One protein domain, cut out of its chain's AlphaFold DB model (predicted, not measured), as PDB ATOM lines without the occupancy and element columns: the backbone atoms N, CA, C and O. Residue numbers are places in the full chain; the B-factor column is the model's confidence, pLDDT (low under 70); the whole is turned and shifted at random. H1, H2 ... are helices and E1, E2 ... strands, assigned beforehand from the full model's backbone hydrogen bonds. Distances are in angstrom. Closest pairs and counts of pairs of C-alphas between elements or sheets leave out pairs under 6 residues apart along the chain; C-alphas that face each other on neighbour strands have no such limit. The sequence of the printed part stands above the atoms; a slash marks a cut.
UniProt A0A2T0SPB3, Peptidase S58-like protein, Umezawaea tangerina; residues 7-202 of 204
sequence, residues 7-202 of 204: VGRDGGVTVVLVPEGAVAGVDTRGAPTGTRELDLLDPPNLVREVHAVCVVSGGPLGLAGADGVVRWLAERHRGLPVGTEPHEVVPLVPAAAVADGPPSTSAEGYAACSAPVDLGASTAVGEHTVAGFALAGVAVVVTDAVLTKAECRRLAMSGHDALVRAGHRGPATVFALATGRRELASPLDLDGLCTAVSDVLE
ATOM      1  N   VAL A   7      -9.871  -5.850  34.639       97.50
ATOM      2  CA  VAL A   7     -10.311  -5.844  36.038       97.50
ATOM      3  C   VAL A   7     -10.345  -7.266  36.537       97.50
ATOM      4  O   VAL A   7     -10.904  -8.141  35.885       97.50
ATOM      5  N   GLY A   8      -9.714  -7.489  37.677       97.94
ATOM      6  CA  GLY A   8      -9.649  -8.772  38.343       97.94
ATOM      7  C   GLY A   8     -10.311  -8.714  39.709       97.94
ATOM      8  O   GLY A   8     -10.226  -7.689  40.392       97.94
ATOM      9  N   ARG A   9     -10.964  -9.800  40.123       97.94
ATOM     10  CA  ARG A   9     -11.584  -9.884  41.446       97.94
ATOM     11  C   ARG A   9     -11.439 -11.269  42.051       97.94
ATOM     12  O   ARG A   9     -11.824 -12.256  41.438       97.94
ATOM     13  N   ASP A  10     -10.955 -11.311  43.284       98.19
ATOM     14  CA  ASP A  10     -10.953 -12.508  44.119       98.19
ATOM     15  C   ASP A  10     -11.119 -12.100  45.588       98.19
ATOM     16  O   ASP A  10     -10.513 -11.128  46.049       98.19
ATOM     17  N   GLY A  11     -12.007 -12.797  46.301       94.44
ATOM     18  CA  GLY A  11     -12.392 -12.437  47.665       94.44
ATOM     19  C   GLY A  11     -12.794 -10.960  47.805       94.44
ATOM     20  O   GLY A  11     -13.673 -10.457  47.094       94.44
ATOM     21  N   GLY A  12     -12.141 -10.272  48.746       95.38
ATOM     22  CA  GLY A  12     -12.304  -8.838  49.014       95.38
ATOM     23  C   GLY A  12     -11.423  -7.900  48.175       95.38
ATOM     24  O   GLY A  12     -11.437  -6.695  48.421       95.38
ATOM     25  N   VAL A  13     -10.653  -8.413  47.208       98.44
ATOM     26  CA  VAL A  13      -9.759  -7.602  46.367       98.44
ATOM     27  C   VAL A  13     -10.359  -7.402  44.984       98.44
ATOM     28  O   VAL A  13     -10.685  -8.360  44.288       98.44
ATOM     29  N   THR A  14     -10.455  -6.144  44.558       98.25
ATOM     30  CA  THR A  14     -10.699  -5.764  43.161       98.25
ATOM     31  C   THR A  14      -9.483  -5.000  42.650       98.25
ATOM     32  O   THR A  14      -9.089  -3.998  43.244       98.25
ATOM     33  N   VAL A  15      -8.869  -5.459  41.564       98.62
ATOM     34  CA  VAL A  15      -7.664  -4.855  40.977       98.62
ATOM     35  C   VAL A  15      -7.939  -4.417  39.546       98.62
ATOM     36  O   VAL A  15      -8.514  -5.167  38.765       98.62
ATOM     37  N   VAL A  16      -7.505  -3.212  39.188       98.50
ATOM     38  CA  VAL A  16      -7.436  -2.756  37.797       98.50
ATOM     39  C   VAL A  16      -5.996  -2.900  37.341       98.50
ATOM     40  O   VAL A  16      -5.124  -2.202  37.851       98.50
ATOM     41  N   LEU A  17      -5.747  -3.814  36.408       98.44
ATOM     42  CA  LEU A  17      -4.453  -4.058  35.783       98.44
ATOM     43  C   LEU A  17      -4.358  -3.295  34.459       98.44
ATOM     44  O   LEU A  17      -5.231  -3.396  33.594       98.44
ATOM     45  N   VAL A  18      -3.247  -2.584  34.292       97.38
ATOM     46  CA  VAL A  18      -2.858  -1.854  33.081       97.38
ATOM     47  C   VAL A  18      -1.444  -2.298  32.709       97.38
ATOM     48  O   VAL A  18      -0.463  -1.659  33.081       97.38
ATOM     49  N   PRO A  19      -1.303  -3.454  32.034       92.69
ATOM     50  CA  PRO A  19      -0.015  -4.096  31.826       92.69
ATOM     51  C   PRO A  19       0.992  -3.184  31.109       92.69
ATOM     52  O   PRO A  19       2.159  -3.172  31.485       92.69
ATOM     53  N   GLU A  20       0.548  -2.393  30.137       93.62
ATOM     54  CA  GLU A  20       1.414  -1.478  29.374       93.62
ATOM     55  C   GLU A  20       1.718  -0.158  30.102       93.62
ATOM     56  O   GLU A  20       2.332   0.723  29.514       93.62
ATOM     57  N   GLY A  21       1.291  -0.017  31.360       96.31
ATOM     58  CA  GLY A  21       1.380   1.228  32.112       96.31
ATOM     59  C   GLY A  21       0.193   2.157  31.845       96.31
ATOM     60  O   GLY A  21      -0.447   2.132  30.791       96.31
ATOM     61  N   ALA A  22      -0.153   2.958  32.847       98.00
ATOM     62  CA  ALA A  22      -1.079   4.071  32.695       98.00
ATOM     63  C   ALA A  22      -0.646   5.236  33.577       98.00
ATOM     64  O   ALA A  22      -0.271   5.041  34.741       98.00
ATOM     65  N   VAL A  23      -0.766   6.455  33.052       98.38
ATOM     66  CA  VAL A  23      -0.659   7.660  33.878       98.38
ATOM     67  C   VAL A  23      -1.831   7.650  34.847       98.38
ATOM     68  O   VAL A  23      -2.966   7.390  34.451       98.38
ATOM     69  N   ALA A  24      -1.564   7.906  36.123       98.31
ATOM     70  CA  ALA A  24      -2.593   7.840  37.145       98.31
ATOM     71  C   ALA A  24      -2.589   9.060  38.063       98.31
ATOM     72  O   ALA A  24      -1.559   9.693  38.305       98.31
ATOM     73  N   GLY A  25      -3.777   9.365  38.575       98.12
ATOM     74  CA  GLY A  25      -4.031  10.387  39.578       98.12
ATOM     75  C   GLY A  25      -5.042   9.886  40.603       98.12
ATOM     76  O   GLY A  25      -5.779   8.930  40.358       98.12
ATOM     77  N   VAL A  26      -5.070  10.536  41.763       97.75
ATOM     78  CA  VAL A  26      -5.990  10.213  42.857       97.75
ATOM     79  C   VAL A  26      -6.512  11.491  43.502       97.75
ATOM     80  O   VAL A  26      -5.785  12.480  43.607       97.75
ATOM     81  N   ASP A  27      -7.767  11.467  43.942       96.75
ATOM     82  CA  ASP A  27      -8.334  12.481  44.828       96.75
ATOM     83  C   ASP A  27      -9.006  11.805  46.022       96.75
ATOM     84  O   ASP A  27      -9.892  10.959  45.862       96.75
ATOM     85  N   THR A  28      -8.600  12.203  47.225       95.00
ATOM     86  CA  THR A  28      -9.084  11.636  48.484       95.00
ATOM     87  C   THR A  28      -9.733  12.725  49.325       95.00
ATOM     88  O   THR A  28      -9.111  13.746  49.610       95.00
ATOM     89  N   ARG A  29     -10.969  12.495  49.779       92.88
ATOM     90  CA  ARG A  29     -11.733  13.445  50.602       92.88
ATOM     91  C   ARG A  29     -12.255  12.759  51.857       92.88
ATOM     92  O   ARG A  29     -12.834  11.683  51.783       92.88
ATOM     93  N   GLY A  30     -12.024  13.371  53.019       81.88
ATOM     94  CA  GLY A  30     -12.460  12.844  54.321       81.88
ATOM     95  C   GLY A  30     -11.617  11.699  54.901       81.88
ATOM     96  O   GLY A  30     -11.950  11.251  55.989       81.88
ATOM     97  N   ALA A  31     -10.545  11.282  54.205       63.88
ATOM     98  CA  ALA A  31      -9.633  10.161  54.506       63.88
ATOM     99  C   ALA A  31     -10.332   8.780  54.635       63.88
ATOM    100  O   ALA A  31     -11.089   8.557  55.578       63.88
ATOM    101  N   PRO A  32     -10.112   7.827  53.704       66.00
ATOM    102  CA  PRO A  32     -10.754   6.516  53.751       66.00
ATOM    103  C   PRO A  32     -10.183   5.681  54.896       66.00
ATOM    104  O   PRO A  32      -9.171   6.024  55.507       66.00
ATOM    105  N   THR A  33     -10.818   4.537  55.144       76.62
ATOM    106  CA  THR A  33     -10.438   3.639  56.240       76.62
ATOM    107  C   THR A  33      -8.967   3.224  56.214       76.62
ATOM    108  O   THR A  33      -8.412   3.036  57.284       76.62
ATOM    109  N   GLY A  34      -8.319   3.162  55.044       91.62
ATOM    110  CA  GLY A  34      -6.869   3.023  54.892       91.62
ATOM    111  C   GLY A  34      -6.429   3.213  53.438       91.62
ATOM    112  O   GLY A  34      -7.195   2.930  52.518       91.62
ATOM    113  N   THR A  35      -5.204   3.691  53.217       95.88
ATOM    114  CA  THR A  35      -4.613   3.854  51.879       95.88
ATOM    115  C   THR A  35      -3.177   3.355  51.840       95.88
ATOM    116  O   THR A  35      -2.507   3.253  52.868       95.88
ATOM    117  N   ARG A  36      -2.697   3.058  50.634       96.88
ATOM    118  CA  ARG A  36      -1.311   2.685  50.353       96.88
ATOM    119  C   ARG A  36      -0.839   3.437  49.121       96.88
ATOM    120  O   ARG A  36      -1.565   3.488  48.132       96.88
ATOM    121  N   GLU A  37       0.384   3.964  49.175       96.31
ATOM    122  CA  GLU A  37       1.104   4.432  47.984       96.31
ATOM    123  C   GLU A  37       0.384   5.546  47.191       96.31
ATOM    124  O   GLU A  37       0.536   5.644  45.982       96.31
ATOM    125  N   LEU A  38      -0.394   6.420  47.844       95.56
ATOM    126  CA  LEU A  38      -1.080   7.507  47.129       95.56
ATOM    127  C   LEU A  38      -0.142   8.640  46.722       95.56
ATOM    128  O   LEU A  38      -0.299   9.188  45.635       95.56
ATOM    129  N   ASP A  39       0.853   8.957  47.555       95.88
ATOM    130  CA  ASP A  39       1.754  10.087  47.315       95.88
ATOM    131  C   ASP A  39       2.469   9.954  45.967       95.88
ATOM    132  O   ASP A  39       2.665  10.941  45.267       95.88
ATOM    133  N   LEU A  40       2.797   8.740  45.510       96.50
ATOM    134  CA  LEU A  40       3.444   8.559  44.204       96.50
ATOM    135  C   LEU A  40       2.595   9.071  43.034       96.50
ATOM    136  O   LEU A  40       3.155   9.380  41.983       96.50
ATOM    137  N   LEU A  41       1.274   9.184  43.196       97.56
ATOM    138  CA  LEU A  41       0.344   9.685  42.182       97.56
ATOM    139  C   LEU A  41       0.291  11.216  42.120       97.56
ATOM    140  O   LEU A  41      -0.287  11.766  41.183       97.56
ATOM    141  N   ASP A  42       0.945  11.924  43.043       96.94
ATOM    142  CA  ASP A  42       1.011  13.380  42.979       96.94
ATOM    143  C   ASP A  42       1.792  13.849  41.735       96.94
ATOM    144  O   ASP A  42       2.873  13.319  41.440       96.94
ATOM    145  N   PRO A  43       1.297  14.863  40.993       96.81
ATOM    146  CA  PRO A  43       1.932  15.349  39.767       96.81
ATOM    147  C   PRO A  43       3.444  15.645  39.835       96.81
ATOM    148  O   PRO A  43       4.127  15.307  38.867       96.81
ATOM    149  N   PRO A  44       4.006  16.230  40.916       96.31
ATOM    150  CA  PRO A  44       5.445  16.495  40.993       96.31
ATOM    151  C   PRO A  44       6.314  15.243  41.182       96.31
ATOM    152  O   PRO A  44       7.527  15.320  40.986       96.31
ATOM    153  N   ASN A  45       5.737  14.104  41.566       96.31
ATOM    154  CA  ASN A  45       6.515  12.937  41.972       96.31
ATOM    155  C   ASN A  45       7.037  12.118  40.785       96.31
ATOM    156  O   ASN A  45       6.492  12.148  39.681       96.31
ATOM    157  N   LEU A  46       8.126  11.383  41.037       95.06
ATOM    158  CA  LEU A  46       8.929  10.687  40.027       95.06
ATOM    159  C   LEU A  46       8.110   9.729  39.155       95.06
ATOM    160  O   LEU A  46       8.276   9.725  37.935       95.06
ATOM    161  N   VAL A  47       7.242   8.936  39.787       96.31
ATOM    162  CA  VAL A  47       6.490   7.857  39.138       96.31
ATOM    163  C   VAL A  47       5.537   8.440  38.103       96.31
ATOM    164  O   VAL A  47       4.669   9.252  38.434       96.31
ATOM    165  N   ARG A  48       5.725   8.047  36.842       93.94
ATOM    166  CA  ARG A  48       4.921   8.530  35.710       93.94
ATOM    167  C   ARG A  48       3.703   7.659  35.469       93.94
ATOM    168  O   ARG A  48       2.620   8.190  35.246       93.94
ATOM    169  N   GLU A  49       3.890   6.352  35.582       96.25
ATOM    170  CA  GLU A  49       2.884   5.351  35.266       96.25
ATOM    171  C   GLU A  49       2.831   4.278  36.350       96.25
ATOM    172  O   GLU A  49       3.839   3.961  36.989       96.25
ATOM    173  N   VAL A  50       1.641   3.719  36.544       97.88
ATOM    174  CA  VAL A  50       1.400   2.548  37.392       97.88
ATOM    175  C   VAL A  50       0.908   1.391  36.536       97.88
ATOM    176  O   VAL A  50       0.349   1.597  35.462       97.88
ATOM    177  N   HIS A  51       1.095   0.173  37.035       98.25
ATOM    178  CA  HIS A  51       0.660  -1.053  36.357       98.25
ATOM    179  C   HIS A  51      -0.603  -1.654  36.975       98.25
ATOM    180  O   HIS A  51      -1.237  -2.528  36.380       98.25
ATOM    181  N   ALA A  52      -0.963  -1.198  38.175       98.50
ATOM    182  CA  ALA A  52      -2.177  -1.601  38.850       98.50
ATOM    183  C   ALA A  52      -2.641  -0.554  39.864       98.50
ATOM    184  O   ALA A  52      -1.828   0.179  40.424       98.50
ATOM    185  N   VAL A  53      -3.939  -0.557  40.146       98.38
ATOM    186  CA  VAL A  53      -4.542   0.074  41.327       98.38
ATOM    187  C   VAL A  53      -5.504  -0.937  41.940       98.38
ATOM    188  O   VAL A  53      -6.164  -1.671  41.202       98.38
ATOM    189  N   CYS A  54      -5.586  -1.013  43.268       96.62
ATOM    190  CA  CYS A  54      -6.468  -1.979  43.924       96.62
ATOM    191  C   CYS A  54      -7.384  -1.372  44.990       96.62
ATOM    192  O   CYS A  54      -7.050  -0.420  45.694       96.62
ATOM    193  N   VAL A  55      -8.568  -1.966  45.099       97.62
ATOM    194  CA  VAL A  55      -9.547  -1.731  46.155       97.62
ATOM    195  C   VAL A  55      -9.607  -2.993  47.003       97.62
ATOM    196  O   VAL A  55      -9.718  -4.093  46.457       97.62
ATOM    197  N   VAL A  56      -9.511  -2.842  48.322       98.06
ATOM    198  CA  VAL A  56      -9.445  -3.968  49.270       98.06
ATOM    199  C   VAL A  56     -10.504  -3.846  50.363       98.06
ATOM    200  O   VAL A  56     -10.844  -2.739  50.775       98.06
ATOM    201  N   SER A  57     -11.004  -4.974  50.857       96.69
ATOM    202  CA  SER A  57     -11.984  -5.059  51.951       96.69
ATOM    203  C   SER A  57     -11.344  -5.135  53.339       96.69
ATOM    204  O   SER A  57     -10.193  -5.543  53.484       96.69
ATOM    205  N   GLY A  58     -12.119  -4.799  54.375       94.69
ATOM    206  CA  GLY A  58     -11.739  -4.935  55.786       94.69
ATOM    207  C   GLY A  58     -10.742  -3.890  56.304       94.69
ATOM    208  O   GLY A  58      -9.951  -4.167  57.212       94.69
ATOM    209  N   GLY A  59     -10.793  -2.675  55.751       93.75
ATOM    210  CA  GLY A  59     -10.076  -1.507  56.269       93.75
ATOM    211  C   GLY A  59      -8.545  -1.604  56.164       93.75
ATOM    212  O   GLY A  59      -8.031  -2.299  55.288       93.75
ATOM    213  N   PRO A  60      -7.780  -0.928  57.050       94.75
ATOM    214  CA  PRO A  60      -6.314  -0.913  57.006       94.75
ATOM    215  C   PRO A  60      -5.662  -2.290  56.932       94.75
ATOM    216  O   PRO A  60      -4.668  -2.461  56.235       94.75
ATOM    217  N   LEU A  61      -6.221  -3.277  57.643       96.31
ATOM    218  CA  LEU A  61      -5.694  -4.642  57.648       96.31
ATOM    219  C   LEU A  61      -5.801  -5.293  56.264       96.31
ATOM    220  O   LEU A  61      -4.930  -6.068  55.883       96.31
ATOM    221  N   GLY A  62      -6.828  -4.927  55.493       97.31
ATOM    222  CA  GLY A  62      -7.036  -5.392  54.127       97.31
ATOM    223  C   GLY A  62      -6.001  -4.908  53.118       97.31
ATOM    224  O   GLY A  62      -5.871  -5.503  52.051       97.31
ATOM    225  N   LEU A  63      -5.215  -3.870  53.436       97.88
ATOM    226  CA  LEU A  63      -4.140  -3.387  52.556       97.88
ATOM    227  C   LEU A  63      -3.059  -4.451  52.301       97.88
ATOM    228  O   LEU A  63      -2.318  -4.329  51.324       97.88
ATOM    229  N   ALA A  64      -3.020  -5.524  53.100       98.06
ATOM    230  CA  ALA A  64      -2.237  -6.727  52.819       98.06
ATOM    231  C   ALA A  64      -2.605  -7.388  51.474       98.06
ATOM    232  O   ALA A  64      -1.769  -8.051  50.860       98.06
ATOM    233  N   GLY A  65      -3.826  -7.181  50.964       98.50
ATOM    234  CA  GLY A  65      -4.219  -7.595  49.616       98.50
ATOM    235  C   GLY A  65      -3.318  -7.016  48.524       98.50
ATOM    236  O   GLY A  65      -2.941  -7.725  47.590       98.50
ATOM    237  N   ALA A  66      -2.872  -5.765  48.677       98.50
ATOM    238  CA  ALA A  66      -1.996  -5.117  47.704       98.50
ATOM    239  C   ALA A  66      -0.631  -5.823  47.575       98.50
ATOM    240  O   ALA A  66      -0.066  -5.847  46.484       98.50
ATOM    241  N   ASP A  67      -0.130  -6.480  48.631       98.62
ATOM    242  CA  ASP A  67       1.127  -7.245  48.569       98.62
ATOM    243  C   ASP A  67       1.044  -8.414  47.579       98.62
ATOM    244  O   ASP A  67       2.022  -8.757  46.914       98.62
ATOM    245  N   GLY A  68      -0.139  -9.018  47.445       98.69
ATOM    246  CA  GLY A  68      -0.399 -10.058  46.451       98.69
ATOM    247  C   GLY A  68      -0.248  -9.558  45.020       98.69
ATOM    248  O   GLY A  68       0.395 -10.209  44.194       98.69
ATOM    249  N   VAL A  69      -0.797  -8.372  44.751       98.75
ATOM    250  CA  VAL A  69      -0.706  -7.699  43.450       98.75
ATOM    251  C   VAL A  69       0.740  -7.294  43.157       98.75
ATOM    252  O   VAL A  69       1.239  -7.559  42.064       98.75
ATOM    253  N   VAL A  70       1.446  -6.729  44.146       98.69
ATOM    254  CA  VAL A  70       2.881  -6.403  44.053       98.69
ATOM    255  C   VAL A  70       3.686  -7.639  43.657       98.69
ATOM    256  O   VAL A  70       4.465  -7.580  42.707       98.69
ATOM    257  N   ARG A  71       3.464  -8.782  44.322       98.56
ATOM    258  CA  ARG A  71       4.138 -10.042  43.985       98.56
ATOM    259  C   ARG A  71       3.820 -10.504  42.561       98.56
ATOM    260  O   ARG A  71       4.729 -10.883  41.829       98.56
ATOM    261  N   TRP A  72       2.551 -10.449  42.152       98.62
ATOM    262  CA  TRP A  72       2.128 -10.858  40.809       98.62
ATOM    263  C   TRP A  72       2.791 -10.024  39.703       98.62
ATOM    264  O   TRP A  72       3.201 -10.575  38.676       98.62
ATOM    265  N   LEU A  73       2.919  -8.710  39.926       98.38
ATOM    266  CA  LEU A  73       3.603  -7.780  39.025       98.38
ATOM    267  C   LEU A  73       5.123  -7.989  39.024       98.38
ATOM    268  O   LEU A  73       5.727  -7.978  37.950       98.38
ATOM    269  N   ALA A  74       5.731  -8.240  40.191       97.19
ATOM    270  CA  ALA A  74       7.162  -8.524  40.327       97.19
ATOM    271  C   ALA A  74       7.585  -9.735  39.486       97.19
ATOM    272  O   ALA A  74       8.538  -9.656  38.714       97.19
ATOM    273  N   GLU A  75       6.827 -10.834  39.575       97.44
ATOM    274  CA  GLU A  75       7.041 -12.068  38.799       97.44
ATOM    275  C   GLU A  75       6.955 -11.851  37.279       97.44
ATOM    276  O   GLU A  75       7.400 -12.690  36.500       97.44
ATOM    277  N   ARG A  76       6.364 -10.733  36.848       97.25
ATOM    278  CA  ARG A  76       6.183 -10.351  35.442       97.25
ATOM    279  C   ARG A  76       7.031  -9.152  35.041       97.25
ATOM    280  O   ARG A  76       6.839  -8.642  33.942       97.25
ATOM    281  N   HIS A  77       7.930  -8.706  35.918       96.75
ATOM    282  CA  HIS A  77       8.810  -7.566  35.681       96.75
ATOM    283  C   HIS A  77       8.049  -6.283  35.316       96.75
ATOM    284  O   HIS A  77       8.476  -5.511  34.464       96.75
ATOM    285  N   ARG A  78       6.906  -6.046  35.971       97.06
ATOM    286  CA  ARG A  78       6.106  -4.827  35.782       97.06
ATOM    287  C   ARG A  78       6.226  -3.915  36.997       97.06
ATOM    288  O   ARG A  78       5.887  -4.304  38.112       97.06
ATOM    289  N   GLY A  79       6.702  -2.696  36.784       96.75
ATOM    290  CA  GLY A  79       6.925  -1.722  37.847       96.75
ATOM    291  C   GLY A  79       7.701  -0.504  37.363       96.75
ATOM    292  O   GLY A  79       7.971  -0.366  36.174       96.75
ATOM    293  N   LEU A  80       8.061   0.378  38.293       96.88
ATOM    294  CA  LEU A  80       8.980   1.483  38.045       96.88
ATOM    295  C   LEU A  80      10.368   0.914  37.702       96.88
ATOM    296  O   LEU A  80      10.937   0.231  38.554       96.88
ATOM    297  N   PRO A  81      10.941   1.198  36.520       95.62
ATOM    298  CA  PRO A  81      12.306   0.788  36.206       95.62
ATOM    299  C   PRO A  81      13.304   1.471  37.146       95.62
ATOM    300  O   PRO A  81      13.276   2.695  37.297       95.62
ATOM    301  N   VAL A  82      14.176   0.689  37.785       96.38
ATOM    302  CA  VAL A  82      15.200   1.186  38.729       96.38
ATOM    303  C   VAL A  82      16.620   0.746  38.380       96.38
ATOM    304  O   VAL A  82      17.567   1.150  39.054       96.38
ATOM    305  N   GLY A  83      16.773  -0.057  37.331       94.00
ATOM    306  CA  GLY A  83      18.058  -0.539  36.847       94.00
ATOM    307  C   GLY A  83      18.170  -0.482  35.327       94.00
ATOM    308  O   GLY A  83      17.363   0.156  34.647       94.00
ATOM    309  N   THR A  84      19.217  -1.109  34.802       94.12
ATOM    310  CA  THR A  84      19.492  -1.159  33.358       94.12
ATOM    311  C   THR A  84      18.848  -2.364  32.695       94.12
ATOM    312  O   THR A  84      18.588  -2.328  31.493       94.12
ATOM    313  N   GLU A  85      18.592  -3.423  33.460       96.19
ATOM    314  CA  GLU A  85      17.983  -4.638  32.941       96.19
ATOM    315  C   GLU A  85      16.447  -4.567  33.001       96.19
ATOM    316  O   GLU A  85      15.888  -4.049  33.971       96.19
ATOM    317  N   PRO A  86      15.718  -5.156  32.030       88.44
ATOM    318  CA  PRO A  86      14.251  -5.093  31.991       88.44
ATOM    319  C   PRO A  86      13.537  -5.666  33.224       88.44
ATOM    320  O   PRO A  86      12.380  -5.342  33.474       88.44
ATOM    321  N   HIS A  87      14.202  -6.544  33.980       93.44
ATOM    322  CA  HIS A  87      13.648  -7.173  35.178       93.44
ATOM    323  C   HIS A  87      13.879  -6.366  36.464       93.44
ATOM    324  O   HIS A  87      13.291  -6.689  37.498       93.44
ATOM    325  N   GLU A  88      14.713  -5.323  36.410       96.56
ATOM    326  CA  GLU A  88      15.051  -4.465  37.545       96.56
ATOM    327  C   GLU A  88      13.981  -3.384  37.728       96.56
ATOM    328  O   GLU A  88      14.160  -2.209  37.393       96.56
ATOM    329  N   VAL A  89      12.835  -3.808  38.261       97.06
ATOM    330  CA  VAL A  89      11.673  -2.951  38.500       97.06
ATOM    331  C   VAL A  89      11.233  -2.969  39.962       97.06
ATOM    332  O   VAL A  89      11.386  -3.966  40.667       97.06
ATOM    333  N   VAL A  90      10.613  -1.877  40.401       97.25
ATOM    334  CA  VAL A  90       9.887  -1.780  41.673       97.25
ATOM    335  C   VAL A  90       8.388  -1.744  41.368       97.25
ATOM    336  O   VAL A  90       7.903  -0.734  40.854       97.25
ATOM    337  N   PRO A  91       7.623  -2.815  41.641       97.38
ATOM    338  CA  PRO A  91       6.175  -2.783  41.485       97.38
ATOM    339  C   PRO A  91       5.557  -1.838  42.513       97.38
ATOM    340  O   PRO A  91       5.799  -1.974  43.711       97.38
ATOM    341  N   LEU A  92       4.757  -0.892  42.027       97.38
ATOM    342  CA  LEU A  92       4.061   0.103  42.835       97.38
ATOM    343  C   LEU A  92       2.563  -0.066  42.613       97.38
ATOM    344  O   LEU A  92       2.107  -0.076  41.464       97.38
ATOM    345  N   VAL A  93       1.818  -0.244  43.700       98.50
ATOM    346  CA  VAL A  93       0.388  -0.568  43.666       98.50
ATOM    347  C   VAL A  93      -0.351   0.343  44.642       98.50
ATOM    348  O   VAL A  93      -0.542  -0.015  45.811       98.50
ATOM    349  N   PRO A  94      -0.799   1.521  44.173       98.31
ATOM    350  CA  PRO A  94      -1.718   2.354  44.928       98.31
ATOM    351  C   PRO A  94      -2.970   1.570  45.321       98.31
ATOM    352  O   PRO A  94      -3.539   0.823  44.515       98.31
ATOM    353  N   ALA A  95      -3.398   1.744  46.568       98.00
ATOM    354  CA  ALA A  95      -4.560   1.047  47.093       98.00
ATOM    355  C   ALA A  95      -5.405   1.918  48.016       98.00
ATOM    356  O   ALA A  95      -4.884   2.773  48.739       98.00
ATOM    357  N   ALA A  96      -6.706   1.641  48.042       97.19
ATOM    358  CA  ALA A  96      -7.615   2.165  49.051       97.19
ATOM    359  C   ALA A  96      -8.478   1.044  49.633       97.19
ATOM    360  O   ALA A  96      -8.933   0.147  48.921       97.19
ATOM    361  N   ALA A  97      -8.695   1.109  50.942       96.06
ATOM    362  CA  ALA A  97      -9.498   0.148  51.670       96.06
ATOM    363  C   ALA A  97     -10.934   0.640  51.873       96.06
ATOM    364  O   ALA A  97     -11.172   1.798  52.242       96.06
ATOM    365  N   VAL A  98     -11.879  -0.282  51.705       94.44
ATOM    366  CA  VAL A  98     -13.273  -0.137  52.124       94.44
ATOM    367  C   VAL A  98     -13.487  -0.839  53.465       94.44
ATOM    368  O   VAL A  98     -12.792  -1.800  53.801       94.44
ATOM    369  N   ALA A  99     -14.453  -0.357  54.250       88.44
ATOM    370  CA  ALA A  99     -14.754  -0.926  55.566       88.44
ATOM    371  C   ALA A  99     -15.409  -2.315  55.482       88.44
ATOM    372  O   ALA A  99     -15.282  -3.112  56.408       88.44
ATOM    373  N   ASP A 100     -16.124  -2.584  54.389       88.50
ATOM    374  CA  ASP A 100     -16.986  -3.754  54.258       88.50
ATOM    375  C   ASP A 100     -16.195  -5.055  54.083       88.50
ATOM    376  O   ASP A 100     -15.200  -5.107  53.355       88.50
ATOM    377  N   GLY A 101     -16.709  -6.128  54.693       92.31
ATOM    378  CA  GLY A 101     -16.180  -7.487  54.562       92.31
ATOM    379  C   GLY A 101     -14.966  -7.799  55.452       92.31
ATOM    380  O   GLY A 101     -14.497  -6.948  56.210       92.31
ATOM    381  N   PRO A 102     -14.466  -9.048  55.409       96.56
ATOM    382  CA  PRO A 102     -13.246  -9.429  56.113       96.56
ATOM    383  C   PRO A 102     -12.004  -8.747  55.499       96.56
ATOM    384  O   PRO A 102     -12.019  -8.420  54.309       96.56
ATOM    385  N   PRO A 103     -10.915  -8.559  56.275       97.75
ATOM    386  CA  PRO A 103      -9.645  -8.060  55.754       97.75
ATOM    387  C   PRO A 103      -9.125  -8.911  54.601       97.75
ATOM    388  O   PRO A 103      -8.909 -10.112  54.763       97.75
ATOM    389  N   SER A 104      -8.902  -8.270  53.455       98.19
ATOM    390  CA  SER A 104      -8.279  -8.912  52.304       98.19
ATOM    391  C   SER A 104      -6.853  -9.372  52.593       98.19
ATOM    392  O   SER A 104      -6.082  -8.720  53.298       98.19
ATOM    393  N   THR A 105      -6.483 -10.494  51.993       98.62
ATOM    394  CA  THR A 105      -5.192 -11.153  52.168       98.62
ATOM    395  C   THR A 105      -4.331 -11.041  50.915       98.62
ATOM    396  O   THR A 105      -4.825 -10.927  49.794       98.62
ATOM    397  N   SER A 106      -3.013 -11.155  51.087       98.69
ATOM    398  CA  SER A 106      -2.068 -11.197  49.963       98.69
ATOM    399  C   SER A 106      -2.363 -12.343  48.976       98.69
ATOM    400  O   SER A 106      -2.148 -12.199  47.774       98.69
ATOM    401  N   ALA A 107      -2.899 -13.476  49.446       98.69
ATOM    402  CA  ALA A 107      -3.279 -14.583  48.568       98.69
ATOM    403  C   ALA A 107      -4.428 -14.194  47.622       98.69
ATOM    404  O   ALA A 107      -4.308 -14.404  46.416       98.69
ATOM    405  N   GLU A 108      -5.478 -13.561  48.155       98.69
ATOM    406  CA  GLU A 108      -6.610 -13.055  47.363       98.69
ATOM    407  C   GLU A 108      -6.151 -11.982  46.372       98.69
ATOM    408  O   GLU A 108      -6.514 -12.016  45.201       98.69
ATOM    409  N   GLY A 109      -5.269 -11.066  46.785       98.69
ATOM    410  CA  GLY A 109      -4.747 -10.046  45.872       98.69
ATOM    411  C   GLY A 109      -3.951 -10.615  44.696       98.69
ATOM    412  O   GLY A 109      -4.064 -10.132  43.569       98.69
ATOM    413  N   TYR A 110      -3.186 -11.685  44.926       98.81
ATOM    414  CA  TYR A 110      -2.501 -12.392  43.845       98.81
ATOM    415  C   TYR A 110      -3.490 -13.118  42.922       98.81
ATOM    416  O   TYR A 110      -3.357 -13.055  41.699       98.81
ATOM    417  N   ALA A 111      -4.482 -13.803  43.498       98.69
ATOM    418  CA  ALA A 111      -5.497 -14.538  42.748       98.69
ATOM    419  C   ALA A 111      -6.372 -13.604  41.894       98.69
ATOM    420  O   ALA A 111      -6.619 -13.909  40.724       98.69
ATOM    421  N   ALA A 112      -6.733 -12.428  42.419       98.69
ATOM    422  CA  ALA A 112      -7.516 -11.415  41.717       98.69
ATOM    423  C   ALA A 112      -6.879 -11.024  40.377       98.69
ATOM    424  O   ALA A 112      -7.584 -10.867  39.385       98.69
ATOM    425  N   CYS A 113      -5.545 -10.972  40.298       98.44
ATOM    426  CA  CYS A 113      -4.826 -10.640  39.064       98.44
ATOM    427  C   CYS A 113      -5.029 -11.658  37.921       98.44
ATOM    428  O   CYS A 113      -4.644 -11.390  36.784       98.44
ATOM    429  N   SER A 114      -5.607 -12.829  38.209       97.50
ATOM    430  CA  SER A 114      -5.883 -13.898  37.237       97.50
ATOM    431  C   SER A 114      -7.375 -14.263  37.148       97.50
ATOM    432  O   SER A 114      -7.715 -15.255  36.508       97.50
ATOM    433  N   ALA A 115      -8.258 -13.475  37.769       97.62
ATOM    434  CA  ALA A 115      -9.697 -13.729  37.855       97.62
ATOM    435  C   ALA A 115     -10.495 -12.574  37.213       97.62
ATOM    436  O   ALA A 115     -11.010 -11.712  37.930       97.62
ATOM    437  N   PRO A 116     -10.549 -12.495  35.868       96.81
ATOM    438  CA  PRO A 116     -11.104 -11.343  35.171       96.81
ATOM    439  C   PRO A 116     -12.615 -11.200  35.381       96.81
ATOM    440  O   PRO A 116     -13.366 -12.174  35.329       96.81
ATOM    441  N   VAL A 117     -13.050  -9.956  35.548       96.06
ATOM    442  CA  VAL A 117     -14.449  -9.524  35.620       96.06
ATOM    443  C   VAL A 117     -14.666  -8.327  34.690       96.06
ATOM    444  O   VAL A 117     -13.713  -7.778  34.133       96.06
ATOM    445  N   ASP A 118     -15.921  -7.927  34.500       91.56
ATOM    446  CA  ASP A 118     -16.235  -6.734  33.714       91.56
ATOM    447  C   ASP A 118     -15.774  -5.445  34.425       91.56
ATOM    448  O   ASP A 118     -15.842  -5.346  35.652       91.56
ATOM    449  N   LEU A 119     -15.300  -4.459  33.654       84.81
ATOM    450  CA  LEU A 119     -14.748  -3.190  34.167       84.81
ATOM    451  C   LEU A 119     -15.826  -2.284  34.786       84.81
ATOM    452  O   LEU A 119     -15.489  -1.363  35.527       84.81
ATOM    453  N   GLY A 120     -17.101  -2.558  34.510       88.25
ATOM    454  CA  GLY A 120     -18.234  -1.755  34.950       88.25
ATOM    455  C   GLY A 120     -18.809  -0.914  33.815       88.25
ATOM    456  O   GLY A 120     -18.647  -1.230  32.634       88.25
ATOM    457  N   ALA A 121     -19.504   0.163  34.174       91.94
ATOM    458  CA  ALA A 121     -20.145   1.029  33.194       91.94
ATOM    459  C   ALA A 121     -19.101   1.729  32.315       91.94
ATOM    460  O   ALA A 121     -17.995   2.056  32.755       91.94
ATOM    461  N   SER A 122     -19.459   1.971  31.054       93.81
ATOM    462  CA  SER A 122     -18.610   2.704  30.117       93.81
ATOM    463  C   SER A 122     -19.435   3.589  29.198       93.81
ATOM    464  O   SER A 122     -20.544   3.219  28.814       93.81
ATOM    465  N   THR A 123     -18.868   4.728  28.817       94.56
ATOM    466  CA  THR A 123     -19.461   5.683  27.880       94.56
ATOM    467  C   THR A 123     -18.392   6.262  26.952       94.56
ATOM    468  O   THR A 123     -17.197   6.225  27.259       94.56
ATOM    469  N   ALA A 124     -18.817   6.772  25.798       93.19
ATOM    470  CA  ALA A 124     -17.937   7.392  24.812       93.19
ATOM    471  C   ALA A 124     -18.016   8.922  24.894       93.19
ATOM    472  O   ALA A 124     -19.098   9.488  25.036       93.19
ATOM    473  N   VAL A 125     -16.873   9.590  24.746       90.88
ATOM    474  CA  VAL A 125     -16.743  11.050  24.672       90.88
ATOM    475  C   VAL A 125     -15.943  11.386  23.424       90.88
ATOM    476  O   VAL A 125     -14.717  11.273  23.407       90.88
ATOM    477  N   GLY A 126     -16.643  11.747  22.348       89.56
ATOM    478  CA  GLY A 126     -16.020  11.859  21.032       89.56
ATOM    479  C   GLY A 126     -15.397  10.523  20.624       89.56
ATOM    480  O   GLY A 126     -16.094   9.515  20.527       89.56
ATOM    481  N   GLU A 127     -14.083  10.512  20.414       90.31
ATOM    482  CA  GLU A 127     -13.329   9.295  20.100       90.31
ATOM    483  C   GLU A 127     -12.814   8.548  21.341       90.31
ATOM    484  O   GLU A 127     -12.316   7.428  21.211       90.31
ATOM    485  N   HIS A 128     -12.927   9.134  22.530       94.19
ATOM    486  CA  HIS A 128     -12.424   8.553  23.770       94.19
ATOM    487  C   HIS A 128     -13.472   7.681  24.456       94.19
ATOM    488  O   HIS A 128     -14.678   7.859  24.286       94.19
ATOM    489  N   THR A 129     -13.009   6.752  25.283       95.12
ATOM    490  CA  THR A 129     -13.855   5.965  26.183       95.12
ATOM    491  C   THR A 129     -13.523   6.306  27.629       95.12
ATOM    492  O   THR A 129     -12.351   6.414  27.995       95.12
ATOM    493  N   VAL A 130     -14.553   6.421  28.464       96.06
ATOM    494  CA  VAL A 130     -14.442   6.462  29.925       96.06
ATOM    495  C   VAL A 130     -15.182   5.253  30.476       96.06
ATOM    496  O   VAL A 130     -16.288   4.946  30.036       96.06
ATOM    497  N   ALA A 131     -14.566   4.542  31.410       96.06
ATOM    498  CA  ALA A 131     -15.175   3.409  32.089       96.06
ATOM    499  C   ALA A 131     -14.798   3.410  33.566       96.06
ATOM    500  O   ALA A 131     -13.744   3.931  33.930       96.06
ATOM    501  N   GLY A 132     -15.624   2.819  34.419       95.81
ATOM    502  CA  GLY A 132     -15.303   2.758  35.835       95.81
ATOM    503  C   GLY A 132     -16.329   2.037  36.685       95.81
ATOM    504  O   GLY A 132     -17.367   1.572  36.215       95.81
ATOM    505  N   PHE A 133     -16.004   1.962  37.969       95.31
ATOM    506  CA  PHE A 133     -16.857   1.389  38.998       95.31
ATOM    507  C   PHE A 133     -16.623   2.089  40.339       95.31
ATOM    508  O   PHE A 133     -15.577   2.704  40.569       95.31
ATOM    509  N   ALA A 134     -17.582   1.936  41.251       94.31
ATOM    510  CA  ALA A 134     -17.483   2.379  42.635       94.31
ATOM    511  C   ALA A 134     -17.827   1.236  43.604       94.31
ATOM    512  O   ALA A 134     -18.741   0.451  43.364       94.31
ATOM    513  N   LEU A 135     -17.096   1.156  44.714       92.19
ATOM    514  CA  LEU A 135     -17.263   0.201  45.806       92.19
ATOM    515  C   LEU A 135     -17.136   0.960  47.129       92.19
ATOM    516  O   LEU A 135     -16.046   1.398  47.479       92.19
ATOM    517  N   ALA A 136     -18.244   1.124  47.857       90.19
ATOM    518  CA  ALA A 136     -18.258   1.634  49.235       90.19
ATOM    519  C   ALA A 136     -17.359   2.873  49.483       90.19
ATOM    520  O   ALA A 136     -16.561   2.916  50.420       90.19
ATOM    521  N   GLY A 137     -17.475   3.889  48.621       91.62
ATOM    522  CA  GLY A 137     -16.711   5.139  48.718       91.62
ATOM    523  C   GLY A 137     -15.349   5.139  48.015       91.62
ATOM    524  O   GLY A 137     -14.712   6.186  47.944       91.62
ATOM    525  N   VAL A 138     -14.905   4.017  47.451       95.25
ATOM    526  CA  VAL A 138     -13.734   3.966  46.569       95.25
ATOM    527  C   VAL A 138     -14.193   3.807  45.125       95.25
ATOM    528  O   VAL A 138     -14.992   2.925  44.836       95.25
ATOM    529  N   ALA A 139     -13.688   4.628  44.208       96.00
ATOM    530  CA  ALA A 139     -13.979   4.496  42.784       96.00
ATOM    531  C   ALA A 139     -12.701   4.415  41.953       96.00
ATOM    532  O   ALA A 139     -11.672   4.991  42.310       96.00
ATOM    533  N   VAL A 140     -12.783   3.710  40.827       97.81
ATOM    534  CA  VAL A 140     -11.712   3.649  39.834       97.81
ATOM    535  C   VAL A 140     -12.293   3.981  38.471       97.81
ATOM    536  O   VAL A 140     -13.287   3.395  38.049       97.81
ATOM    537  N   VAL A 141     -11.653   4.927  37.794       97.75
ATOM    538  CA  VAL A 141     -12.011   5.413  36.463       97.75
ATOM    539  C   VAL A 141     -10.838   5.160  35.531       97.75
ATOM    540  O   VAL A 141      -9.684   5.383  35.897       97.75
ATOM    541  N   VAL A 142     -11.120   4.720  34.312       97.81
ATOM    542  CA  VAL A 142     -10.123   4.461  33.279       97.81
ATOM    543  C   VAL A 142     -10.536   5.144  31.982       97.81
ATOM    544  O   VAL A 142     -11.710   5.133  31.613       97.81
ATOM    545  N   THR A 143      -9.565   5.717  31.274       97.50
ATOM    546  CA  THR A 143      -9.748   6.286  29.936       97.50
ATOM    547  C   THR A 143      -8.618   5.897  28.978       97.50
ATOM    548  O   THR A 143      -7.518   5.506  29.385       97.50
ATOM    549  N   ASP A 144      -8.896   5.958  27.678       96.50
ATOM    550  CA  ASP A 144      -7.915   5.782  26.605       96.50
ATOM    551  C   ASP A 144      -7.246   7.084  26.144       96.50
ATOM    552  O   ASP A 144      -6.319   7.033  25.333       96.50
ATOM    553  N   ALA A 145      -7.658   8.228  26.691       96.75
ATOM    554  CA  ALA A 145      -7.028   9.513  26.427       96.75
ATOM    555  C   ALA A 145      -5.570   9.578  26.924       96.75
ATOM    556  O   ALA A 145      -5.194   8.944  27.913       96.75
ATOM    557  N   VAL A 146      -4.748  10.376  26.243       96.50
ATOM    558  CA  VAL A 146      -3.439  10.840  26.723       96.50
ATOM    559  C   VAL A 146      -3.678  11.976  27.706       96.50
ATOM    560  O   VAL A 146      -4.085  13.061  27.303       96.50
ATOM    561  N   LEU A 147      -3.429  11.715  28.990       97.38
ATOM    562  CA  LEU A 147      -3.572  12.684  30.074       97.38
ATOM    563  C   LEU A 147      -2.280  12.774  30.887       97.38
ATOM    564  O   LEU A 147      -1.568  11.790  31.082       97.38
ATOM    565  N   THR A 148      -2.007  13.957  31.422       97.12
ATOM    566  CA  THR A 148      -0.996  14.180  32.457       97.12
ATOM    567  C   THR A 148      -1.512  13.751  33.836       97.12
ATOM    568  O   THR A 148      -2.715  13.655  34.070       97.12
ATOM    569  N   LYS A 149      -0.614  13.587  34.821       97.81
ATOM    570  CA  LYS A 149      -1.006  13.284  36.216       97.81
ATOM    571  C   LYS A 149      -1.954  14.331  36.810       97.81
ATOM    572  O   LYS A 149      -2.847  13.990  37.579       97.81
ATOM    573  N   ALA A 150      -1.764  15.605  36.457       97.62
ATOM    574  CA  ALA A 150      -2.634  16.687  36.911       97.62
ATOM    575  C   ALA A 150      -4.048  16.558  36.326       97.62
ATOM    576  O   ALA A 150      -5.032  16.763  37.034       97.62
ATOM    577  N   GLU A 151      -4.160  16.156  35.061       97.75
ATOM    578  CA  GLU A 151      -5.444  15.928  34.398       97.75
ATOM    579  C   GLU A 151      -6.115  14.642  34.892       97.75
ATOM    580  O   GLU A 151      -7.315  14.660  35.151       97.75
ATOM    581  N   CYS A 152      -5.363  13.566  35.154       98.19
ATOM    582  CA  CYS A 152      -5.890  12.388  35.850       98.19
ATOM    583  C   CYS A 152      -6.407  12.754  37.248       98.19
ATOM    584  O   CYS A 152      -7.487  12.323  37.638       98.19
ATOM    585  N   ARG A 153      -5.689  13.592  38.007       97.94
ATOM    586  CA  ARG A 153      -6.177  14.083  39.306       97.94
ATOM    587  C   ARG A 153      -7.465  14.892  39.154       97.94
ATOM    588  O   ARG A 153      -8.393  14.690  39.929       97.94
ATOM    589  N   ARG A 154      -7.559  15.759  38.142       96.81
ATOM    590  CA  ARG A 154      -8.796  16.491  37.823       96.81
ATOM    591  C   ARG A 154      -9.950  15.534  37.497       96.81
ATOM    592  O   ARG A 154     -11.056  15.724  37.999       96.81
ATOM    593  N   LEU A 155      -9.679  14.481  36.729       96.56
ATOM    594  CA  LEU A 155     -10.645  13.433  36.406       96.56
ATOM    595  C   LEU A 155     -11.119  12.708  37.677       96.56
ATOM    596  O   LEU A 155     -12.318  12.559  37.897       96.56
ATOM    597  N   ALA A 156     -10.201  12.352  38.577       97.12
ATOM    598  CA  ALA A 156     -10.533  11.759  39.872       97.12
ATOM    599  C   ALA A 156     -11.396  12.689  40.745       97.12
ATOM    600  O   ALA A 156     -12.374  12.244  41.344       97.12
ATOM    601  N   MET A 157     -11.094  13.992  40.771       96.19
ATOM    602  CA  MET A 157     -11.896  14.981  41.502       96.19
ATOM    603  C   MET A 157     -13.356  15.002  41.033       96.19
ATOM    604  O   MET A 157     -14.243  15.140  41.874       96.19
ATOM    605  N   SER A 158     -13.603  14.845  39.727       95.12
ATOM    606  CA  SER A 158     -14.960  14.829  39.160       95.12
ATOM    607  C   SER A 158     -15.780  13.603  39.581       95.12
ATOM    608  O   SER A 158     -16.999  13.687  39.715       95.12
ATOM    609  N   GLY A 159     -15.124  12.478  39.887       94.75
ATOM    610  CA  GLY A 159     -15.807  11.274  40.366       94.75
ATOM    611  C   GLY A 159     -16.431  11.422  41.753       94.75
ATOM    612  O   GLY A 159     -17.394  10.726  42.065       94.75
ATOM    613  N   HIS A 160     -15.953  12.364  42.573       94.00
ATOM    614  CA  HIS A 160     -16.578  12.646  43.870       94.00
ATOM    615  C   HIS A 160     -17.999  13.187  43.721       94.00
ATOM    616  O   HIS A 160     -18.864  12.834  44.522       94.00
ATOM    617  N   ASP A 161     -18.261  13.991  42.688       91.00
ATOM    618  CA  ASP A 161     -19.602  14.524  42.439       91.00
ATOM    619  C   ASP A 161     -20.580  13.383  42.118       91.00
ATOM    620  O   ASP A 161     -21.704  13.368  42.624       91.00
ATOM    621  N   ALA A 162     -20.118  12.377  41.368       90.31
ATOM    622  CA  ALA A 162     -20.869  11.160  41.063       90.31
ATOM    623  C   ALA A 162     -21.208  10.359  42.328       90.31
ATOM    624  O   ALA A 162     -22.366  10.014  42.558       90.31
ATOM    625  N   LEU A 163     -20.217  10.127  43.200       91.88
ATOM    626  CA  LEU A 163     -20.421   9.418  44.468       91.88
ATOM    627  C   LEU A 163     -21.454  10.131  45.349       91.88
ATOM    628  O   LEU A 163     -22.329   9.492  45.936       91.88
ATOM    629  N   VAL A 164     -21.391  11.463  45.425       91.38
ATOM    630  CA  VAL A 164     -22.367  12.255  46.181       91.38
ATOM    631  C   VAL A 164     -23.764  12.150  45.562       91.38
ATOM    632  O   VAL A 164     -24.735  11.961  46.305       91.38
ATOM    633  N   ARG A 165     -23.909  12.220  44.233       89.62
ATOM    634  CA  ARG A 165     -25.217  12.046  43.571       89.62
ATOM    635  C   ARG A 165     -25.782  10.636  43.753       89.62
ATOM    636  O   ARG A 165     -26.969  10.510  44.037       89.62
ATOM    637  N   ALA A 166     -24.925   9.618  43.767       88.44
ATOM    638  CA  ALA A 166     -25.263   8.233  44.102       88.44
ATOM    639  C   ALA A 166     -25.638   8.008  45.585       88.44
ATOM    640  O   ALA A 166     -25.949   6.891  45.990       88.44
ATOM    641  N   GLY A 167     -25.610   9.052  46.420       90.31
ATOM    642  CA  GLY A 167     -26.018   8.971  47.823       90.31
ATOM    643  C   GLY A 167     -24.888   8.669  48.810       90.31
ATOM    644  O   GLY A 167     -25.156   8.601  50.009       90.31
ATOM    645  N   HIS A 168     -23.630   8.558  48.368       90.31
ATOM    646  CA  HIS A 168     -22.491   8.400  49.279       90.31
ATOM    647  C   HIS A 168     -22.288   9.669  50.112       90.31
ATOM    648  O   HIS A 168     -22.360  10.793  49.605       90.31
ATOM    649  N   ARG A 169     -22.066   9.510  51.417       88.31
ATOM    650  CA  ARG A 169     -21.888  10.625  52.372       88.31
ATOM    651  C   ARG A 169     -20.638  10.485  53.240       88.31
ATOM    652  O   ARG A 169     -20.406  11.322  54.106       88.31
ATOM    653  N   GLY A 170     -19.865   9.420  53.039       88.06
ATOM    654  CA  GLY A 170     -18.661   9.138  53.811       88.06
ATOM    655  C   GLY A 170     -17.388   9.664  53.149       88.06
ATOM    656  O   GLY A 170     -17.437  10.246  52.062       88.06
ATOM    657  N   PRO A 171     -16.227   9.407  53.774       91.19
ATOM    658  CA  PRO A 171     -14.938   9.557  53.121       91.19
ATOM    659  C   PRO A 171     -14.895   8.807  51.792       91.19
ATOM    660  O   PRO A 171     -15.511   7.746  51.652       91.19
ATOM    661  N   ALA A 172     -14.169   9.351  50.825       94.00
ATOM    662  CA  ALA A 172     -14.066   8.763  49.503       94.00
ATOM    663  C   ALA A 172     -12.665   8.893  48.911       94.00
ATOM    664  O   ALA A 172     -11.909   9.821  49.216       94.00
ATOM    665  N   THR A 173     -12.325   7.958  48.032       96.38
ATOM    666  CA  THR A 173     -11.090   7.973  47.247       96.38
ATOM    667  C   THR A 173     -11.410   7.577  45.822       96.38
ATOM    668  O   THR A 173     -11.972   6.515  45.584       96.38
ATOM    669  N   VAL A 174     -11.051   8.431  44.874       97.19
ATOM    670  CA  VAL A 174     -11.255   8.169  43.451       97.19
ATOM    671  C   VAL A 174      -9.893   8.082  42.787       97.19
ATOM    672  O   VAL A 174      -9.082   8.995  42.923       97.19
ATOM    673  N   PHE A 175      -9.652   6.995  42.067       98.12
ATOM    674  CA  PHE A 175      -8.499   6.827  41.194       98.12
ATOM    675  C   PHE A 175      -8.905   7.059  39.745       98.12
ATOM    676  O   PHE A 175      -9.982   6.642  39.321       98.12
ATOM    677  N   ALA A 176      -8.018   7.669  38.974       98.31
ATOM    678  CA  ALA A 176      -8.166   7.830  37.538       98.31
ATOM    679  C   ALA A 176      -6.909   7.322  36.835       98.31
ATOM    680  O   ALA A 176      -5.804   7.716  37.208       98.31
ATOM    681  N   LEU A 177      -7.081   6.475  35.820       98.50
ATOM    682  CA  LEU A 177      -6.012   5.921  34.994       98.50
ATOM    683  C   LEU A 177      -6.222   6.300  33.525       98.50
ATOM    684  O   LEU A 177      -7.318   6.159  32.986       98.50
ATOM    685  N   ALA A 178      -5.159   6.731  32.861       98.06
ATOM    686  CA  ALA A 178      -5.138   7.090  31.451       98.06
ATOM    687  C   ALA A 178      -4.137   6.201  30.707       98.06
ATOM    688  O   ALA A 178      -2.935   6.255  30.963       98.06
ATOM    689  N   THR A 179      -4.634   5.370  29.789       96.88
ATOM    690  CA  THR A 179      -3.799   4.413  29.031       96.88
ATOM    691  C   THR A 179      -3.045   5.045  27.857       96.88
ATOM    692  O   THR A 179      -2.300   4.347  27.177       96.88
ATOM    693  N   GLY A 180      -3.232   6.345  27.595       92.06
ATOM    694  CA  GLY A 180      -2.356   7.103  26.701       92.06
ATOM    695  C   GLY A 180      -2.444   6.741  25.221       92.06
ATOM    696  O   GLY A 180      -1.445   6.829  24.515       92.06
ATOM    697  N   ARG A 181      -3.611   6.315  24.727       86.25
ATOM    698  CA  ARG A 181      -3.745   5.814  23.349       86.25
ATOM    699  C   ARG A 181      -4.170   6.852  22.327       86.25
ATOM    700  O   ARG A 181      -3.861   6.681  21.150       86.25
ATOM    701  N   ARG A 182      -4.931   7.866  22.739       91.44
ATOM    702  CA  ARG A 182      -5.463   8.901  21.843       91.44
ATOM    703  C   ARG A 182      -5.239  10.278  22.439       91.44
ATOM    704  O   ARG A 182      -5.613  10.510  23.585       91.44
ATOM    705  N   GLU A 183      -4.636  11.174  21.671       93.81
ATOM    706  CA  GLU A 183      -4.506  12.574  22.071       93.81
ATOM    707  C   GLU A 183      -5.882  13.235  22.149       93.81
ATOM    708  O   GLU A 183      -6.784  12.897  21.382       93.81
ATOM    709  N   LEU A 184      -6.036  14.173  23.083       91.44
ATOM    710  CA  LEU A 184      -7.199  15.052  23.100       91.44
ATOM    711  C   LEU A 184      -7.130  15.975  21.876       91.44
ATOM    712  O   LEU A 184      -6.076  16.549  21.596       91.44
ATOM    713  N   ALA A 185      -8.244  16.164  21.172       88.31
ATOM    714  CA  ALA A 185      -8.302  17.091  20.044       88.31
ATOM    715  C   ALA A 185      -8.326  18.557  20.516       88.31
ATOM    716  O   ALA A 185      -7.901  19.464  19.798       88.31
ATOM    717  N   SER A 186      -8.827  18.796  21.729       88.88
ATOM    718  CA  SER A 186      -8.928  20.107  22.363       88.88
ATOM    719  C   SER A 186      -8.830  19.998  23.889       88.88
ATOM    720  O   SER A 186      -9.301  19.016  24.463       88.88
ATOM    721  N   PRO A 187      -8.338  21.034  24.597       81.81
ATOM    722  CA  PRO A 187      -8.434  21.102  26.058       81.81
ATOM    723  C   PRO A 187      -9.865  20.956  26.606       81.81
ATOM    724  O   PRO A 187     -10.041  20.549  27.750       81.81
ATOM    725  N   LEU A 188     -10.887  21.272  25.799       86.19
ATOM    726  CA  LEU A 188     -12.298  21.108  26.169       86.19
ATOM    727  C   LEU A 188     -12.732  19.637  26.245       86.19
ATOM    728  O   LEU A 188     -13.687  19.322  26.952       86.19
ATOM    729  N   ASP A 189     -12.029  18.725  25.572       90.12
ATOM    730  CA  ASP A 189     -12.358  17.298  25.613       90.12
ATOM    731  C   ASP A 189     -12.167  16.734  27.024       90.12
ATOM    732  O   ASP A 189     -12.925  15.867  27.456       90.12
ATOM    733  N   LEU A 190     -11.226  17.292  27.795       93.31
ATOM    734  CA  LEU A 190     -11.038  16.949  29.203       93.31
ATOM    735  C   LEU A 190     -12.280  17.265  30.053       93.31
ATOM    736  O   LEU A 190     -12.592  16.514  30.978       93.31
ATOM    737  N   ASP A 191     -13.007  18.340  29.745       94.00
ATOM    738  CA  ASP A 191     -14.251  18.687  30.445       94.00
ATOM    739  C   ASP A 191     -15.353  17.663  30.130       94.00
ATOM    740  O   ASP A 191     -16.101  17.241  31.021       94.00
ATOM    741  N   GLY A 192     -15.399  17.205  28.875       94.81
ATOM    742  CA  GLY A 192     -16.251  16.101  28.438       94.81
ATOM    743  C   GLY A 192     -15.919  14.794  29.161       94.81
ATOM    744  O   GLY A 192     -16.822  14.134  29.667       94.81
ATOM    745  N   LEU A 193     -14.629  14.458  29.296       95.88
ATOM    746  CA  LEU A 193     -14.190  13.290  30.068       95.88
ATOM    747  C   LEU A 193     -14.619  13.391  31.536       95.88
ATOM    748  O   LEU A 193     -15.157  12.425  32.065       95.88
ATOM    749  N   CYS A 194     -14.447  14.552  32.179       94.94
ATOM    750  CA  CYS A 194     -14.874  14.774  33.570       94.94
ATOM    751  C   CYS A 194     -16.392  14.622  33.753       94.94
ATOM    752  O   CYS A 194     -16.847  14.094  34.765       94.94
ATOM    753  N   THR A 195     -17.181  15.048  32.767       93.69
ATOM    754  CA  THR A 195     -18.638  14.856  32.783       93.69
ATOM    755  C   THR A 195     -18.993  13.382  32.586       93.69
ATOM    756  O   THR A 195     -19.821  12.848  33.309       93.69
ATOM    757  N   ALA A 196     -18.304  12.669  31.699       94.25
ATOM    758  CA  ALA A 196     -18.524  11.238  31.515       94.25
ATOM    759  C   ALA A 196     -18.165  10.394  32.747       94.25
ATOM    760  O   ALA A 196     -18.793   9.362  32.973       94.25
ATOM    761  N   VAL A 197     -17.196  10.818  33.574       94.44
ATOM    762  CA  VAL A 197     -16.919  10.155  34.867       94.44
ATOM    763  C   VAL A 197     -18.164  10.107  35.739       94.44
ATOM    764  O   VAL A 197     -18.439   9.105  36.396       94.44
ATOM    765  N   SER A 198     -18.897  11.214  35.748       87.56
ATOM    766  CA  SER A 198     -20.132  11.346  36.498       87.56
ATOM    767  C   SER A 198     -21.172  10.314  36.066       87.56
ATOM    768  O   SER A 198     -21.746   9.652  36.925       87.56
ATOM    769  N   ASP A 199     -21.324  10.103  34.762       88.31
ATOM    770  CA  ASP A 199     -22.290   9.151  34.212       88.31
ATOM    771  C   ASP A 199     -21.905   7.686  34.485       88.31
ATOM    772  O   ASP A 199     -22.776   6.855  34.724       88.31
ATOM    773  N   VAL A 200     -20.609   7.341  34.464       91.75
ATOM    774  CA  VAL A 200     -20.165   5.941  34.654       91.75
ATOM    775  C   VAL A 200     -20.101   5.501  36.116       91.75
ATOM    776  O   VAL A 200     -20.086   4.304  36.390       91.75
ATOM    777  N   LEU A 201     -20.013   6.440  37.061       90.94
ATOM    778  CA  LEU A 201     -19.967   6.131  38.495       90.94
ATOM    779  C   LEU A 201     -21.337   6.238  39.179       90.94
ATOM    780  O   LEU A 201     -21.463   5.861  40.346       90.94
ATOM    781  N   GLU A 202     -22.355   6.732  38.477       78.81
ATOM    782  CA  GLU A 202     -23.733   6.682  38.951       78.81
ATOM    783  C   GLU A 202     -24.295   5.255  38.825       78.81
ATOM    784  O   GLU A 202     -24.158   4.623  37.775       78.81
TER     785      GLU A 202
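What this domain is: This is residues 7 to 202 of the 204 residues of the protein "Peptidase S58-like protein" of Umezawaea tangerina (UniProt A0A2T0SPB3). What shape is seen first? One sheet of nine strands folds back on itself where E2 bends, giving two halves partly face to face: E1, E4, E5 and E3 lie with the first part of E2, and E9, E8, E7 and E6 with its last part. H2 and H3 pack on the outside of the first half, H4 and H5 on the outside of the second. What is it made of? The printed part has 196 residues with five named helices and nine named strands; along the chain E1 to E4 are followed by H1 and H2, then by E5, then by H3, then by E6 to E8, then by H4, then by E9 and last by H5; the class is mixed, helices and strands, and the branched sheet has both parallel and antiparallel neighbour pairs. How large is it? It is compact and rounded, with a radius of gyration of the C-alphas of 15.5 A and spans of 43 by 41 by 30 A.

Where its parts are: Where are the strands? E2, residues 13 to 29, bends by 138 degrees at residue 21; E9, residues 172 to 182, is 29.0 A long. The others are E1, 7 to 10, from C-alpha 7 at (-10.311, -5.844, 36.038), E3, 34 to 36, E4, 49 to 56, E5, 95 to 97, E6, 121 to 125, E7, 128 to 135, and E8, 138 to 145. Where are the helices? They are H1, 59 to 62, H2, 64 to 74, H3, 106 to 112, H4, 149 to 165 and 25.3 A long, and H5, 189 to 201, ending at C-alpha 201 (-19.967, 6.131, 38.495).

How they stand to each other: What is beside E2? E1 (N 8 to O 15, 2.8 A) and E9 (N 25 to O 176, 2.9 A) lie on one side, E4 (N 14 to O 55, 2.9 A) on the other, each antiparallel to it. How does the sheet go on? E4 is parallel to E5 (N 96 to O 54, 3.1 A), and E5 antiparallel to E3 (N 97 to O 34, 2.8 A). E9 is parallel to E8 (N 141 to O 175, 2.8 A), and E6 E7 E8 form a meander, each strand the antiparallel neighbour of the one before (N 123 to O 130, 2.9 A; N 135 to O 138, 2.8 A). E4, H1 H2, E5 and E8, H4, E9 are strand-helix-strand units, parallel neighbours with helices between, with right-handed crossovers. And the helices? Each is on the sheet; H2 touches H3 (C-alphas of Gly 68 and Ser 106, the closest, 4.1 A) and H4 touches H5 (Ala 162 and Ser 198, 4.6 A). Every O i to N i+4 pair is within hydrogen-bond range in H3, 5 of 7 in H2, 10 of 13 in H4 and 8 of 9 in H5; H1 is too short for one.

The domain as a whole: How far does it reach? The two C-alphas farthest apart, of Thr 84 and Gly 167, are 48.8 A apart. Which links are long? E3 to E4, with 12 residues, and H2 to E5, with 20; the printed part has no cut. Where is confidence low? Residues 31 to 32 are under 70; the mean pLDDT of the printed part is 94.7.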